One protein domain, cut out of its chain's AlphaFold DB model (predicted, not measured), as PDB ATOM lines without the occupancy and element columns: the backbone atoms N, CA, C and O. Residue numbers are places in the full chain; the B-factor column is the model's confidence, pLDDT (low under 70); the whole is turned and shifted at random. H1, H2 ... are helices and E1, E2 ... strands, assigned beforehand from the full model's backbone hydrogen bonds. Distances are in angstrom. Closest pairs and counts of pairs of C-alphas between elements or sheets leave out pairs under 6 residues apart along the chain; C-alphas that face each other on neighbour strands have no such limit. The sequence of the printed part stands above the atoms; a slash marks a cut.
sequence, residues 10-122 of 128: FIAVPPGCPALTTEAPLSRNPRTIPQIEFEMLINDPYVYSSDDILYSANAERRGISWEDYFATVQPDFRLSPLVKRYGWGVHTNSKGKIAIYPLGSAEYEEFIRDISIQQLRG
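This is residues 10 to 122 of the 128 residues of an uncharacterized protein of Candidatus Saccharibacteria bacterium GW2011_GWC2_48_9 (UniProt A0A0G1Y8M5). A small twisted sheet of four strands stands between helices on both its faces: H5 covers one face, while H1 and the short H4 pack on the other. H2 packs on H1 farther out, and H3 lies at the far end of the longest axis from H5; a long loop, residues 13 to 32, joins E1 to H1. The printed part has 113 residues with five named helices and four named strands, in the order E1 H1 H2 H3 H4 E2 E3 H5 E4; the sheet, E3 E2 E1 E4, is mixed. The class is mixed, helices and strands, with under half of the residues in named elements. The whole is compact, with a radius of gyration of the C-alphas of 13.8 A and spans of 40 by 30 by 25 A.

The sheet holds E3, residues 98 to 102, 13.7 A long; E2, residues 88 to 92, 13.1 A; E1, residues 10 to 12, beginning at C-alpha 10 (-1.024, 22.929, 33.461); and E4, residues 118 to 121, ending at C-alpha 121 (-2.145, 26.055, 25.921). H5 is residues 106 to 113, 10.8 A. H1, residues 33 to 43, is 15.9 A long and begins at C-alpha 33 (16.652, 17.164, 23.918). H4 is residues 81 to 84, H2 residues 50 to 58, 12.0 A, and H3 residues 66 to 72, 10.7 A.

E2 and E3, a hairpin, are antiparallel, with N 91 and O 99 at 2.9 A. E2 and E1 are antiparallel, with N 11 and O 90 at 2.8 A. E1 and E4 are parallel, with N 10 and O 118 at 2.8 A. E3, H5 and E4 form a split strand-helix-strand unit, two strands running the same way with E2 and E1 between them; its crossover is right-handed. H5 is on the sheet at a height of 8.8 A, across the strands at 79 degrees to E1 on the local plane; the C-alphas of Tyr 101 and Tyr 108 are its closest to E3, 5.7 A. H1 and H4 are on the opposite face. The closest C-alphas of H1 and E3 are those of Leu 41 and Ala 99, 5.6 A; those of H4 and E2 are Leu 82 and Trp 88, 5.6 A. H1 touches H4, closest at the C-alphas of Pro 34 and Leu 82, 5.8 A. H1 touches H2 at a steep tilt of 46 degrees, opposite ways, closest at the C-alphas of Ile 33 and Ala 57, 5.0 A. H3 is not on the sheet; it is close to but not clearly touching H2, with the C-alphas of Tyr 55 and Trp 66 at 7.1 A. Each O i to N i+4 pair is within hydrogen-bond range in H1, H2 and H5, and 2 of 3 in H3; H4 is too short for such a pair.

The two C-alphas farthest apart, of Asn 29 and Ile 115, are 41.0 A apart. The printed part has no cut. The link from E1 to H1, 20 residues, is long. The mean pLDDT of the printed part is 91.1, with residues 20 and 122 under 70.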
ATOM      1  N   PHE A  10      -1.072  24.111  34.306       94.94
ATOM      2  CA  PHE A  10      -1.024  22.929  33.461       94.94
ATOM      3  C   PHE A  10      -0.869  23.301  31.990       94.94
ATOM      4  O   PHE A  10      -1.640  24.098  31.465       94.94
ATOM      5  N   ILE A  11       0.130  22.726  31.321       93.31
ATOM      6  CA  ILE A  11       0.329  22.821  29.877       93.31
ATOM      7  C   ILE A  11      -0.293  21.589  29.229       93.31
ATOM      8  O   ILE A  11       0.258  20.492  29.325       93.31
ATOM      9  N   ALA A  12      -1.415  21.781  28.539       91.62
ATOM     10  CA  ALA A  12      -2.063  20.720  27.777       91.62
ATOM     11  C   ALA A  12      -1.392  20.505  26.410       91.62
ATOM     12  O   ALA A  12      -0.881  21.446  25.786       91.62
ATOM     13  N   VAL A  13      -1.457  19.267  25.917       89.50
ATOM     14  CA  VAL A  13      -1.015  18.905  24.565       89.50
ATOM     15  C   VAL A  13      -1.852  19.684  23.539       89.50
ATOM     16  O   VAL A  13      -3.082  19.699  23.636       89.50
ATOM     17  N   PRO A  14      -1.232  20.364  22.555       85.94
ATOM     18  CA  PRO A  14      -1.972  21.124  21.558       85.94
ATOM     19  C   PRO A  14      -2.762  20.192  20.619       85.94
ATOM     20  O   PRO A  14      -2.283  19.108  20.289       85.94
ATOM     21  N   PRO A  15      -3.916  20.633  20.082       77.00
ATOM     22  CA  PRO A  15      -4.786  19.799  19.240       77.00
ATOM     23  C   PRO A  15      -4.143  19.335  17.920       77.00
ATOM     24  O   PRO A  15      -4.635  18.406  17.295       77.00
ATOM     25  N   GLY A  16      -3.051  19.976  17.482       73.06
ATOM     26  CA  GLY A  16      -2.276  19.590  16.296       73.06
ATOM     27  C   GLY A  16      -1.092  18.660  16.583       73.06
ATOM     28  O   GLY A  16      -0.212  18.531  15.730       73.06
ATOM     29  N   CYS A  17      -1.005  18.078  17.783       76.12
ATOM     30  CA  CYS A  17       0.026  17.098  18.103       76.12
ATOM     31  C   CYS A  17      -0.169  15.838  17.235       76.12
ATOM     32  O   CYS A  17      -1.272  15.298  17.207       76.12
ATOM     33  N   PRO A  18       0.869  15.354  16.523       75.62
ATOM     34  CA  PRO A  18       0.751  14.158  15.690       75.62
ATOM     35  C   PRO A  18       0.594  12.870  16.510       75.62
ATOM     36  O   PRO A  18       0.185  11.851  15.960       75.62
ATOM     37  N   ALA A  19       0.940  12.899  17.801       74.00
ATOM     38  CA  ALA A  19       0.784  11.762  18.691       74.00
ATOM     39  C   ALA A  19      -0.703  11.514  18.975       74.00
ATOM     40  O   ALA A  19      -1.364  12.308  19.644       74.00
ATOM     41  N   LEU A  20      -1.214  10.388  18.474       65.38
ATOM     42  CA  LEU A  20      -2.549   9.882  18.809       65.38
ATOM     43  C   LEU A  20      -2.592   9.305  20.233       65.38
ATOM     44  O   LEU A  20      -3.642   9.280  20.869       65.38
ATOM     45  N   THR A  21      -1.439   8.855  20.726       74.75
ATOM     46  CA  THR A  21      -1.200   8.337  22.073       74.75
ATOM     47  C   THR A  21       0.143   8.849  22.567       74.75
ATOM     48  O   THR A  21       1.040   9.078  21.761       74.75
ATOM     49  N   THR A  22       0.301   9.005  23.880       87.94
ATOM     50  CA  THR A  22       1.571   9.444  24.468       87.94
ATOM     51  C   THR A  22       2.709   8.486  24.127       87.94
ATOM     52  O   THR A  22       2.575   7.275  24.306       87.94
ATOM     53  N   GLU A  23       3.845   9.028  23.694       90.31
ATOM     54  CA  GLU A  23       5.030   8.253  23.327       90.31
ATOM     55  C   GLU A  23       6.251   8.696  24.136       90.31
ATOM     56  O   GLU A  23       6.543   9.887  24.265       90.31
ATOM     57  N   ALA A  24       7.014   7.734  24.654       91.31
ATOM     58  CA  ALA A  24       8.333   8.020  25.205       91.31
ATOM     59  C   ALA A  24       9.319   8.332  24.059       91.31
ATOM     60  O   ALA A  24       9.341   7.612  23.053       91.31
ATOM     61  N   PRO A  25      10.165   9.370  24.176       91.44
ATOM     62  CA  PRO A  25      11.226   9.616  23.208       91.44
ATOM     63  C   PRO A  25      12.179   8.424  23.096       91.44
ATOM     64  O   PRO A  25      12.563   7.818  24.093       91.44
ATOM     65  N   LEU A  26      12.608   8.115  21.869       89.94
ATOM     66  CA  LEU A  26      13.572   7.043  21.628       89.94
ATOM     67  C   LEU A  26      14.906   7.344  22.317       89.94
ATOM     68  O   LEU A  26      15.479   8.423  22.131       89.94
ATOM     69  N   SER A  27      15.441   6.353  23.025       90.81
ATOM     70  CA  SER A  27      16.784   6.420  23.588       90.81
ATOM     71  C   SER A  27      17.831   6.465  22.476       90.81
ATOM     72  O   SER A  27      17.914   5.564  21.638       90.81
ATOM     73  N   ARG A  28      18.646   7.523  22.448       90.31
ATOM     74  CA  ARG A  28      19.737   7.705  21.480       90.31
ATOM     75  C   ARG A  28      21.039   8.072  22.187       90.31
ATOM     76  O   ARG A  28      21.034   8.583  23.305       90.31
ATOM     77  N   ASN A  29      22.156   7.833  21.500       88.19
ATOM     78  CA  ASN A  29      23.478   8.306  21.897       88.19
ATOM     79  C   ASN A  29      24.103   9.113  20.736       88.19
ATOM     80  O   ASN A  29      24.271   8.544  19.654       88.19
ATOM     81  N   PRO A  30      24.404  10.416  20.905       89.06
ATOM     82  CA  PRO A  30      24.162  11.226  22.104       89.06
ATOM     83  C   PRO A  30      22.667  11.407  22.396       89.06
ATOM     84  O   PRO A  30      21.835  11.361  21.483       89.06
ATOM     85  N   ARG A  31      22.330  11.631  23.676       93.06
ATOM     86  CA  ARG A  31      20.943  11.861  24.105       93.06
ATOM     87  C   ARG A  31      20.337  13.054  23.371       93.06
ATOM     88  O   ARG A  31      21.003  14.071  23.142       93.06
ATOM     89  N   THR A  32      19.070  12.943  22.986       94.38
ATOM     90  CA  THR A  32      18.333  14.057  22.359       94.38
ATOM     91  C   THR A  32      17.716  14.981  23.411       94.38
ATOM     92  O   THR A  32      17.556  14.576  24.554       94.38
ATOM     93  N   ILE A  33      17.360  16.215  23.035       94.12
ATOM     94  CA  ILE A  33      16.652  17.164  23.918       94.12
ATOM     95  C   ILE A  33      15.408  16.524  24.565       94.12
ATOM     96  O   ILE A  33      15.397  16.414  25.787       94.12
ATOM     97  N   PRO A  34      14.415  16.008  23.805       94.12
ATOM     98  CA  PRO A  34      13.223  15.421  24.417       94.12
ATOM     99  C   PRO A  34      13.535  14.189  25.268       94.12
ATOM    100  O   PRO A  34      12.828  13.933  26.231       94.12
ATOM    101  N   GLN A  35      14.594  13.440  24.949       95.50
ATOM    102  CA  GLN A  35      15.031  12.321  25.779       95.50
ATOM    103  C   GLN A  35      15.545  12.794  27.147       95.50
ATOM    104  O   GLN A  35      15.170  12.204  28.151       95.50
ATOM    105  N   ILE A  36      16.369  13.846  27.195       95.69
ATOM    106  CA  ILE A  36      16.872  14.400  28.465       95.69
ATOM    107  C   ILE A  36      15.702  14.922  29.304       95.69
ATOM    108  O   ILE A  36      15.581  14.566  30.471       95.69
ATOM    109  N   GLU A  37      14.812  15.708  28.690       96.00
ATOM    110  CA  GLU A  37      13.623  16.238  29.364       96.00
ATOM    111  C   GLU A  37      12.747  15.104  29.920       96.00
ATOM    112  O   GLU A  37      12.330  15.151  31.075       96.00
ATOM    113  N   PHE A  38      12.515  14.057  29.120       96.75
ATOM    114  CA  PHE A  38      11.712  12.901  29.514       96.75
ATOM    115  C   PHE A  38      12.334  12.140  30.680       96.75
ATOM    116  O   PHE A  38      11.649  11.877  31.664       96.75
ATOM    117  N   GLU A  39      13.623  11.806  30.581       96.00
ATOM    118  CA  GLU A  39      14.351  11.052  31.604       96.00
ATOM    119  C   GLU A  39      14.341  11.786  32.951       96.00
ATOM    120  O   GLU A  39      14.127  11.151  33.980       96.00
ATOM    121  N   MET A  40      14.518  13.111  32.965       96.62
ATOM    122  CA  MET A  40      14.451  13.896  34.204       96.62
ATOM    123  C   MET A  40      13.038  13.908  34.803       96.62
ATOM    124  O   MET A  40      12.872  13.787  36.010       96.62
ATOM    125  N   LEU A  41      12.009  14.044  33.965       96.75
ATOM    126  CA  LEU A  41      10.626  14.208  34.424       96.75
ATOM    127  C   LEU A  41       9.956  12.897  34.841       96.75
ATOM    128  O   LEU A  41       9.112  12.914  35.735       96.75
ATOM    129  N   ILE A  42      10.306  11.781  34.194       95.56
ATOM    130  CA  ILE A  42       9.724  10.471  34.503       95.56
ATOM    131  C   ILE A  42      10.339   9.849  35.761       95.56
ATOM    132  O   ILE A  42       9.642   9.158  36.498       95.56
ATOM    133  N   ASN A  43      11.627  10.104  36.015       96.00
ATOM    134  CA  ASN A  43      12.329   9.567  37.181       96.00
ATOM    135  C   ASN A  43      12.131  10.444  38.422       96.00
ATOM    136  O   ASN A  43      11.984   9.916  39.521       96.00
ATOM    137  N   ASP A  44      12.079  11.769  38.242       96.81
ATOM    138  CA  ASP A  44      12.103  12.741  39.337       96.81
ATOM    139  C   ASP A  44      10.956  13.775  39.229       96.81
ATOM    140  O   ASP A  44      11.194  14.990  39.127       96.81
ATOM    141  N   PRO A  45       9.679  13.335  39.260       96.62
ATOM    142  CA  PRO A  45       8.541  14.242  39.162       96.62
ATOM    143  C   PRO A  45       8.541  15.250  40.319       96.62
ATOM    144  O   PRO A  45       8.688  14.894  41.487       96.62
ATOM    145  N   TYR A  46       8.345  16.532  39.999       96.25
ATOM    146  CA  TYR A  46       8.360  17.654  40.947       96.25
ATOM    147  C   TYR A  46       9.687  17.895  41.689       96.25
ATOM    148  O   TYR A  46       9.696  18.589  42.712       96.25
ATOM    149  N   VAL A  47      10.814  17.408  41.165       97.25
ATOM    150  CA  VAL A  47      12.157  17.742  41.682       97.25
ATOM    151  C   VAL A  47      12.730  18.978  40.988       97.25
ATOM    152  O   VAL A  47      13.265  19.886  41.637       97.25
ATOM    153  N   TYR A  48      12.562  19.057  39.671       96.19
ATOM    154  CA  TYR A  48      13.136  20.103  38.830       96.19
ATOM    155  C   TYR A  48      12.096  21.139  38.398       96.19
ATOM    156  O   TYR A  48      10.899  20.856  38.313       96.19
ATOM    157  N   SER A  49      12.550  22.370  38.175       95.00
ATOM    158  CA  SER A  49      11.761  23.410  37.516       95.00
ATOM    159  C   SER A  49      11.859  23.288  35.991       95.00
ATOM    160  O   SER A  49      12.712  22.575  35.461       95.00
ATOM    161  N   SER A  50      10.986  24.012  35.283       93.19
ATOM    162  CA  SER A  50      11.048  24.166  33.821       93.19
ATOM    163  C   SER A  50      12.444  24.596  33.354       93.19
ATOM    164  O   SER A  50      13.001  24.023  32.419       93.19
ATOM    165  N   ASP A  51      13.018  25.573  34.052       94.44
ATOM    166  CA  ASP A  51      14.302  26.187  33.732       94.44
ATOM    167  C   ASP A  51      15.458  25.200  33.921       94.44
ATOM    168  O   ASP A  51      16.291  25.068  33.025       94.44
ATOM    169  N   ASP A  52      15.450  24.443  35.025       95.44
ATOM    170  CA  ASP A  52      16.454  23.407  35.317       95.44
ATOM    171  C   ASP A  52      16.539  22.382  34.174       95.44
ATOM    172  O   ASP A  52      17.619  22.059  33.672       95.44
ATOM    173  N   ILE A  53      15.379  21.885  33.731       96.00
ATOM    174  CA  ILE A  53      15.303  20.836  32.711       96.00
ATOM    175  C   ILE A  53      15.662  21.383  31.327       96.00
ATOM    176  O   ILE A  53      16.439  20.761  30.597       96.00
ATOM    177  N   LEU A  54      15.135  22.556  30.956       95.38
ATOM    178  CA  LEU A  54      15.421  23.164  29.654       95.38
ATOM    179  C   LEU A  54      16.894  23.558  29.532       95.38
ATOM    180  O   LEU A  54      17.479  23.358  28.463       95.38
ATOM    181  N   TYR A  55      17.514  24.034  30.613       96.00
ATOM    182  CA  TYR A  55      18.951  24.284  30.666       96.00
ATOM    183  C   TYR A  55      19.761  22.996  30.474       96.00
ATOM    184  O   TYR A  55      20.619  22.946  29.584       96.00
ATOM    185  N   SER A  56      19.457  21.935  31.232       95.62
ATOM    186  CA  SER A  56      20.172  20.656  31.111       95.62
ATOM    187  C   SER A  56      20.078  20.090  29.686       95.62
ATOM    188  O   SER A  56      21.076  19.689  29.071       95.62
ATOM    189  N   ALA A  57      18.884  20.162  29.090       94.38
ATOM    190  CA  ALA A  57      18.632  19.643  27.754       94.38
ATOM    191  C   ALA A  57      19.249  20.488  26.621       94.38
ATOM    192  O   ALA A  57      19.668  19.913  25.613       94.38
ATOM    193  N   ASN A  58      19.328  21.822  26.743       94.31
ATOM    194  CA  ASN A  58      19.709  22.716  25.632       94.31
ATOM    195  C   ASN A  58      21.101  23.356  25.746       94.31
ATOM    196  O   ASN A  58      21.653  23.768  24.715       94.31
ATOM    197  N   ALA A  59      21.661  23.465  26.951       95.12
ATOM    198  CA  ALA A  59      22.837  24.292  27.235       95.12
ATOM    199  C   ALA A  59      23.941  23.539  27.984       95.12
ATOM    200  O   ALA A  59      25.080  23.537  27.511       95.12
ATOM    201  N   GLU A  60      23.609  22.833  29.066       94.25
ATOM    202  CA  GLU A  60      24.591  22.150  29.924       94.25
ATOM    203  C   GLU A  60      25.466  21.173  29.124       94.25
ATOM    204  O   GLU A  60      26.694  21.241  29.147       94.25
ATOM    205  N   ARG A  61      24.841  20.342  28.281       87.25
ATOM    206  CA  ARG A  61      25.533  19.405  27.371       87.25
ATOM    207  C   ARG A  61      26.463  20.057  26.338       87.25
ATOM    208  O   ARG A  61      27.205  19.353  25.660       87.25
ATOM    209  N   ARG A  62      26.368  21.374  26.144       91.44
ATOM    210  CA  ARG A  62      27.211  22.168  25.233       91.44
ATOM    211  C   ARG A  62      28.275  22.971  25.988       91.44
ATOM    212  O   ARG A  62      29.033  23.678  25.336       91.44
ATOM    213  N   GLY A  63      28.325  22.874  27.319       94.62
ATOM    214  CA  GLY A  63      29.236  23.652  28.159       94.62
ATOM    215  C   GLY A  63      28.880  25.138  28.247       94.62
ATOM    216  O   GLY A  63      29.759  25.951  28.508       94.62
ATOM    217  N   ILE A  64      27.620  25.502  27.988       95.69
ATOM    218  CA  ILE A  64      27.129  26.879  28.144       95.69
ATOM    219  C   ILE A  64      26.731  27.069  29.606       95.69
ATOM    220  O   ILE A  64      26.034  26.213  30.145       95.69
ATOM    221  N   SER A  65      27.167  28.169  30.227       96.69
ATOM    222  CA  SER A  65      26.825  28.491  31.616       96.69
ATOM    223  C   SER A  65      25.332  28.792  31.781       96.69
ATOM    224  O   SER A  65      24.633  29.121  30.816       96.69
ATOM    225  N   TRP A  66      24.839  28.692  33.017       94.81
ATOM    226  CA  TRP A  66      23.467  29.069  33.347       94.81
ATOM    227  C   TRP A  66      23.214  30.526  32.950       94.81
ATOM    228  O   TRP A  66      22.292  30.829  32.196       94.81
ATOM    229  N   GLU A  67      24.097  31.426  33.367       95.56
ATOM    230  CA  GLU A  67      23.989  32.859  33.119       95.56
ATOM    231  C   GLU A  67      23.926  33.182  31.618       95.56
ATOM    232  O   GLU A  67      23.043  33.927  31.189       95.56
ATOM    233  N   ASP A  68      24.797  32.573  30.806       95.62
ATOM    234  CA  ASP A  68      24.841  32.815  29.358       95.62
ATOM    235  C   ASP A  68      23.592  32.290  28.637       95.62
ATOM    236  O   ASP A  68      23.112  32.899  27.673       95.62
ATOM    237  N   TYR A  69      23.041  31.162  29.095       94.88
ATOM    238  CA  TYR A  69      21.830  30.592  28.509       94.88
ATOM    239  C   TYR A  69      20.622  31.508  28.735       94.88
ATOM    240  O   TYR A  69      19.942  31.893  27.780       94.88
ATOM    241  N   PHE A  70      20.395  31.919  29.984       94.19
ATOM    242  CA  PHE A  70      19.253  32.761  30.353       94.19
ATOM    243  C   PHE A  70      19.416  34.233  29.944       94.19
ATOM    244  O   PHE A  70      18.426  34.960  29.881       94.19
ATOM    245  N   ALA A  71      20.626  34.678  29.588       94.75
ATOM    246  CA  ALA A  71      20.842  36.012  29.022       94.75
ATOM    247  C   ALA A  71      20.180  36.197  27.644       94.75
ATOM    248  O   ALA A  71      19.838  37.317  27.265       94.75
ATOM    249  N   THR A  72      20.006  35.113  26.879       87.94
ATOM    250  CA  THR A  72      19.510  35.167  25.489       87.94
ATOM    251  C   THR A  72      18.225  34.378  25.258       87.94
ATOM    252  O   THR A  72      17.528  34.619  24.268       87.94
ATOM    253  N   VAL A  73      17.884  33.455  26.159       85.19
ATOM    254  CA  VAL A  73      16.745  32.547  26.020       85.19
ATOM    255  C   VAL A  73      15.741  32.781  27.144       85.19
ATOM    256  O   VAL A  73      16.103  32.854  28.311       85.19
ATOM    257  N   GLN A  74      14.457  32.840  26.786       85.62
ATOM    258  CA  GLN A  74      13.347  32.704  27.731       85.62
ATOM    259  C   GLN A  74      12.775  31.286  27.586       85.62
ATOM    260  O   GLN A  74      12.013  31.046  26.641       85.62
ATOM    261  N   PRO A  75      13.199  30.327  28.428       82.69
ATOM    262  CA  PRO A  75      12.767  28.943  28.306       82.69
ATOM    263  C   PRO A  75      11.266  28.792  28.551       82.69
ATOM    264  O   PRO A  75      10.683  29.419  29.430       82.69
ATOM    265  N   ASP A  76      10.634  27.948  27.739       88.44
ATOM    266  CA  ASP A  76       9.200  27.707  27.801       88.44
ATOM    267  C   ASP A  76       8.884  26.275  27.367       88.44
ATOM    268  O   ASP A  76       9.054  25.905  26.200       88.44
ATOM    269  N   PHE A  77       8.376  25.471  28.301       88.31
ATOM    270  CA  PHE A  77       8.009  24.078  28.046       88.31
ATOM    271  C   PHE A  77       6.896  23.919  27.005       88.31
ATOM    272  O   PHE A  77       6.811  22.870  26.369       88.31
ATOM    273  N   ARG A  78       6.094  24.957  26.725       87.44
ATOM    274  CA  ARG A  78       5.118  24.932  25.617       87.44
ATOM    275  C   ARG A  78       5.786  24.754  24.254       87.44
ATOM    276  O   ARG A  78       5.130  24.353  23.293       87.44
ATOM    277  N   LEU A  79       7.077  25.077  24.147       86.75
ATOM    278  CA  LEU A  79       7.879  24.891  22.938       86.75
ATOM    279  C   LEU A  79       8.613  23.547  22.904       86.75
ATOM    280  O   LEU A  79       9.128  23.186  21.843       86.75
ATOM    281  N   SER A  80       8.638  22.799  24.013       90.19
ATOM    282  CA  SER A  80       9.311  21.503  24.076       90.19
ATOM    283  C   SER A  80       8.674  20.506  23.090       90.19
ATOM    284  O   SER A  80       7.441  20.434  22.963       90.19
ATOM    285  N   PRO A  81       9.488  19.679  22.401       89.88
ATOM    286  CA  PRO A  81       8.974  18.565  21.620       89.88
ATOM    287  C   PRO A  81       8.139  17.586  22.455       89.88
ATOM    288  O   PRO A  81       7.240  16.969  21.886       89.88
ATOM    289  N   LEU A  82       8.378  17.451  23.768       91.50
ATOM    290  CA  LEU A  82       7.573  16.582  24.635       91.50
ATOM    291  C   LEU A  82       6.087  16.929  24.578       91.50
ATOM    292  O   LEU A  82       5.253  16.050  24.369       91.50
ATOM    293  N   VAL A  83       5.777  18.221  24.664       90.94
ATOM    294  CA  VAL A  83       4.402  18.722  24.594       90.94
ATOM    295  C   VAL A  83       3.892  18.695  23.156       90.94
ATOM    296  O   VAL A  83       2.797  18.215  22.880       90.94
ATOM    297  N   LYS A  84       4.686  19.203  22.206       88.25
ATOM    298  CA  LYS A  84       4.214  19.436  20.829       88.25
ATOM    299  C   LYS A  84       4.147  18.183  19.962       88.25
ATOM    300  O   LYS A  84       3.395  18.169  18.990       88.25
ATOM    301  N   ARG A  85       4.961  17.169  20.254       88.50
ATOM    302  CA  ARG A  85       5.138  15.985  19.402       88.50
ATOM    303  C   ARG A  85       4.843  14.674  20.113       88.50
ATOM    304  O   ARG A  85       4.322  13.790  19.454       88.50
ATOM    305  N   TYR A  86       5.206  14.542  21.386       91.56
ATOM    306  CA  TYR A  86       5.171  13.252  22.090       91.56
ATOM    307  C   TYR A  86       3.927  13.044  22.968       91.56
ATOM    308  O   TYR A  86       3.777  11.978  23.556       91.56
ATOM    309  N   GLY A  87       3.025  14.027  23.044       91.94
ATOM    310  CA  GLY A  87       1.750  13.872  23.746       91.94
ATOM    311  C   GLY A  87       1.848  13.946  25.272       91.94
ATOM    312  O   GLY A  87       1.035  13.334  25.955       91.94
ATOM    313  N   TRP A  88       2.810  14.690  25.824       94.62
ATOM    314  CA  TRP A  88       2.932  14.875  27.275       94.62
ATOM    315  C   TRP A  88       2.344  16.210  27.734       94.62
ATOM    316  O   TRP A  88       2.745  17.269  27.250       94.62
ATOM    317  N   GLY A  89       1.422  16.165  28.697       94.50
ATOM    318  CA  GLY A  89       1.022  17.340  29.472       94.50
ATOM    319  C   GLY A  89       2.046  17.649  30.557       94.50
ATOM    320  O   GLY A  89       2.686  16.732  31.067       94.50
ATOM    321  N   VAL A  90       2.203  18.921  30.923       95.94
ATOM    322  CA  VAL A  90       3.162  19.352  31.957       95.94
ATOM    323  C   VAL A  90       2.416  20.078  33.061       95.94
ATOM    324  O   VAL A  90       1.809  21.115  32.812       95.94
ATOM    325  N   HIS A  91       2.488  19.572  34.286       96.31
ATOM    326  CA  HIS A  91       1.968  20.274  35.454       96.31
ATOM    327  C   HIS A  91       3.105  20.956  36.209       96.31
ATOM    328  O   HIS A  91       4.118  20.326  36.497       96.31
ATOM    329  N   THR A  92       2.897  22.215  36.580       95.50
ATOM    330  CA  THR A  92       3.733  22.982  37.502       95.50
ATOM    331  C   THR A  92       3.000  23.107  38.823       95.50
ATOM    332  O   THR A  92       1.902  23.656  38.871       95.50
ATOM    333  N   ASN A  93       3.610  22.628  39.904       94.31
ATOM    334  CA  ASN A  93       3.046  22.767  41.240       94.31
ATOM    335  C   ASN A  93       3.312  24.159  41.840       94.31
ATOM    336  O   ASN A  93       4.078  24.967  41.314       94.31
ATOM    337  N   SER A  94       2.755  24.403  43.025       91.56
ATOM    338  CA  SER A  94       2.883  25.684  43.727       91.56
ATOM    339  C   SER A  94       4.297  26.039  44.208       91.56
ATOM    340  O   SER A  94       4.538  27.161  44.661       91.56
ATOM    341  N   LYS A  95       5.246  25.099  44.098       92.12
ATOM    342  CA  LYS A  95       6.679  25.288  44.375       92.12
ATOM    343  C   LYS A  95       7.494  25.559  43.103       92.12
ATOM    344  O   LYS A  95       8.719  25.614  43.182       92.12
ATOM    345  N   GLY A  96       6.849  25.688  41.940       91.31
ATOM    346  CA  GLY A  96       7.522  25.894  40.652       91.31
ATOM    347  C   GLY A  96       8.236  24.654  40.117       91.31
ATOM    348  O   GLY A  96       9.107  24.772  39.256       91.31
ATOM    349  N   LYS A  97       7.911  23.469  40.641       95.38
ATOM    350  CA  LYS A  97       8.467  22.195  40.178       95.38
ATOM    351  C   LYS A  97       7.488  21.514  39.243       95.38
ATOM    352  O   LYS A  97       6.278  21.657  39.431       95.38
ATOM    353  N   ILE A  98       8.006  20.787  38.257       96.12
ATOM    354  CA  ILE A  98       7.187  20.248  37.173       96.12
ATOM    355  C   ILE A  98       7.191  18.718  37.106       96.12
ATOM    356  O   ILE A  98       8.135  18.064  37.545       96.12
ATOM    357  N   ALA A  99       6.115  18.159  36.559       97.25
ATOM    358  CA  ALA A  99       5.957  16.742  36.243       97.25
ATOM    359  C   ALA A  99       5.207  16.583  34.914       97.25
ATOM    360  O   ALA A  99       4.493  17.499  34.492       97.25
ATOM    361  N   ILE A 100       5.363  15.427  34.266       96.81
ATOM    362  CA  ILE A 100       4.683  15.107  33.004       96.81
ATOM    363  C   ILE A 100       3.589  14.070  33.198       96.81
ATOM    364  O   ILE A 100       3.735  13.143  33.990       96.81
ATOM    365  N   TYR A 101       2.519  14.215  32.425       96.12
ATOM    366  CA  TYR A 101       1.371  13.319  32.445       96.12
ATOM    367  C   TYR A 101       1.013  12.891  31.022       96.12
ATOM    368  O   TYR A 101       0.962  13.748  30.131       96.12
ATOM    369  N   PRO A 102       0.770  11.592  30.781       94.81
ATOM    370  CA  PRO A 102       0.394  11.124  29.459       94.81
ATOM    371  C   PRO A 102      -0.966  11.694  29.057       94.81
ATOM    372  O   PRO A 102      -1.914  11.651  29.846       94.81
ATOM    373  N   LEU A 103      -1.080  12.175  27.818       91.06
ATOM    374  CA  LEU A 103      -2.357  12.479  27.179       91.06
ATOM    375  C   LEU A 103      -3.337  11.311  27.365       91.06
ATOM    376  O   LEU A 103      -3.025  10.168  27.020       91.06
ATOM    377  N   GLY A 104      -4.518  11.623  27.903       88.12
ATOM    378  CA  GLY A 104      -5.603  10.665  28.141       88.12
ATOM    379  C   GLY A 104      -5.492   9.846  29.433       88.12
ATOM    380  O   GLY A 104      -6.351   9.004  29.677       88.12
ATOM    381  N   SER A 105      -4.468  10.069  30.265       93.50
ATOM    382  CA  SER A 105      -4.428   9.504  31.625       93.50
ATOM    383  C   SER A 105      -5.469  10.148  32.546       93.50
ATOM    384  O   SER A 105      -5.947  11.252  32.279       93.50
ATOM    385  N   ALA A 106      -5.817   9.467  33.643       94.94
ATOM    386  CA  ALA A 106      -6.782   9.980  34.614       94.94
ATOM    387  C   ALA A 106      -6.311  11.313  35.215       94.94
ATOM    388  O   ALA A 106      -7.068  12.278  35.247       94.94
ATOM    389  N   GLU A 107      -5.036  11.396  35.581       94.44
ATOM    390  CA  GLU A 107      -4.405  12.588  36.139       94.44
ATOM    391  C   GLU A 107      -4.376  13.738  35.122       94.44
ATOM    392  O   GLU A 107      -4.639  14.887  35.466       94.44
ATOM    393  N   TYR A 108      -4.108  13.443  33.845       94.31
ATOM    394  CA  TYR A 108      -4.172  14.443  32.776       94.31
ATOM    395  C   TYR A 108      -5.582  15.037  32.641       94.31
ATOM    396  O   TYR A 108      -5.741  16.254  32.537       94.31
ATOM    397  N   GLU A 109      -6.612  14.189  32.675       93.19
ATOM    398  CA  GLU A 109      -8.013  14.618  32.632       93.19
ATOM    399  C   GLU A 109      -8.419  15.420  33.875       93.19
ATOM    400  O   GLU A 109      -9.172  16.390  33.757       93.19
ATOM    401  N   GLU A 110      -7.905  15.057  35.053       94.88
ATOM    402  CA  GLU A 110      -8.087  15.825  36.288       94.88
ATOM    403  C   GLU A 110      -7.501  17.230  36.148       94.88
ATOM    404  O   GLU A 110      -8.214  18.208  36.374       94.88
ATOM    405  N   PHE A 111      -6.254  17.356  35.682       94.06
ATOM    406  CA  PHE A 111      -5.629  18.666  35.500       94.06
ATOM    407  C   PHE A 111      -6.339  19.525  34.457       94.06
ATOM    408  O   PHE A 111      -6.459  20.726  34.663       94.06
ATOM    409  N   ILE A 112      -6.853  18.952  33.365       91.31
ATOM    410  CA  ILE A 112      -7.630  19.722  32.377       91.31
ATOM    411  C   ILE A 112      -8.921  20.291  32.974       91.31
ATOM    412  O   ILE A 112      -9.362  21.373  32.573       91.31
ATOM    413  N   ARG A 113      -9.555  19.562  33.896       91.69
ATOM    414  CA  ARG A 113     -10.840  19.943  34.502       91.69
ATOM    415  C   ARG A 113     -10.676  20.792  35.756       91.69
ATOM    416  O   ARG A 113     -11.655  21.383  36.213       91.69
ATOM    417  N   ASP A 114      -9.468  20.863  36.302       91.25
ATOM    418  CA  ASP A 114      -9.176  21.655  37.484       91.25
ATOM    419  C   ASP A 114      -9.197  23.157  37.156       91.25
ATOM    420  O   ASP A 114      -8.317  23.713  36.493       91.25
ATOM    421  N   ILE A 115     -10.243  23.826  37.642       87.50
ATOM    422  CA  ILE A 115     -10.441  25.274  37.500       87.50
ATOM    423  C   ILE A 115      -9.583  26.092  38.475       87.50
ATOM    424  O   ILE A 115      -9.529  27.317  38.356       87.50
ATOM    425  N   SER A 116      -8.953  25.443  39.459       87.12
ATOM    426  CA  SER A 116      -8.104  26.091  40.461       87.12
ATOM    427  C   SER A 116      -6.668  26.307  39.983       87.12
ATOM    428  O   SER A 116      -5.941  27.103  40.582       87.12
ATOM    429  N   ILE A 117      -6.269  25.653  38.887       90.62
ATOM    430  CA  ILE A 117      -4.944  25.799  38.281       90.62
ATOM    431  C   ILE A 117      -5.013  26.573  36.966       90.62
ATOM    432  O   ILE A 117      -5.991  26.538  36.218       90.62
ATOM    433  N   GLN A 118      -3.931  27.281  36.657       89.69
ATOM    434  CA  GLN A 118      -3.831  28.044  35.425       89.69
ATOM    435  C   GLN A 118      -3.657  27.112  34.221       89.69
ATOM    436  O   GLN A 118      -2.633  26.449  34.076       89.69
ATOM    437  N   GLN A 119      -4.613  27.130  33.297       89.31
ATOM    438  CA  GLN A 119      -4.516  26.376  32.049       89.31
ATOM    439  C   GLN A 119      -3.670  27.140  31.019       89.31
ATOM    440  O   GLN A 119      -4.026  28.232  30.569       89.31
ATOM    441  N   LEU A 120      -2.542  26.557  30.626       83.62
ATOM    442  CA  LEU A 120      -1.631  27.049  29.601       83.62
ATOM    443  C   LEU A 120      -1.791  26.182  28.345       83.62
ATOM    444  O   LEU A 120      -1.673  24.962  28.381       83.62
ATOM    445  N   ARG A 121      -2.058  26.795  27.192       70.56
ATOM    446  CA  ARG A 121      -2.145  26.055  25.921       70.56
ATOM    447  C   ARG A 121      -0.766  25.965  25.263       70.56
ATOM    448  O   ARG A 121      -0.024  26.948  25.275       70.56
ATOM    449  N   GLY A 122      -0.435  24.812  24.673       61.00
ATOM    450  CA  GLY A 122       0.818  24.514  23.953       61.00
ATOM    451  C   GLY A 122       1.033  25.278  22.633       61.00
ATOM    452  O   GLY A 122       1.581  24.743  21.669       61.00
TER     453      GLY A 122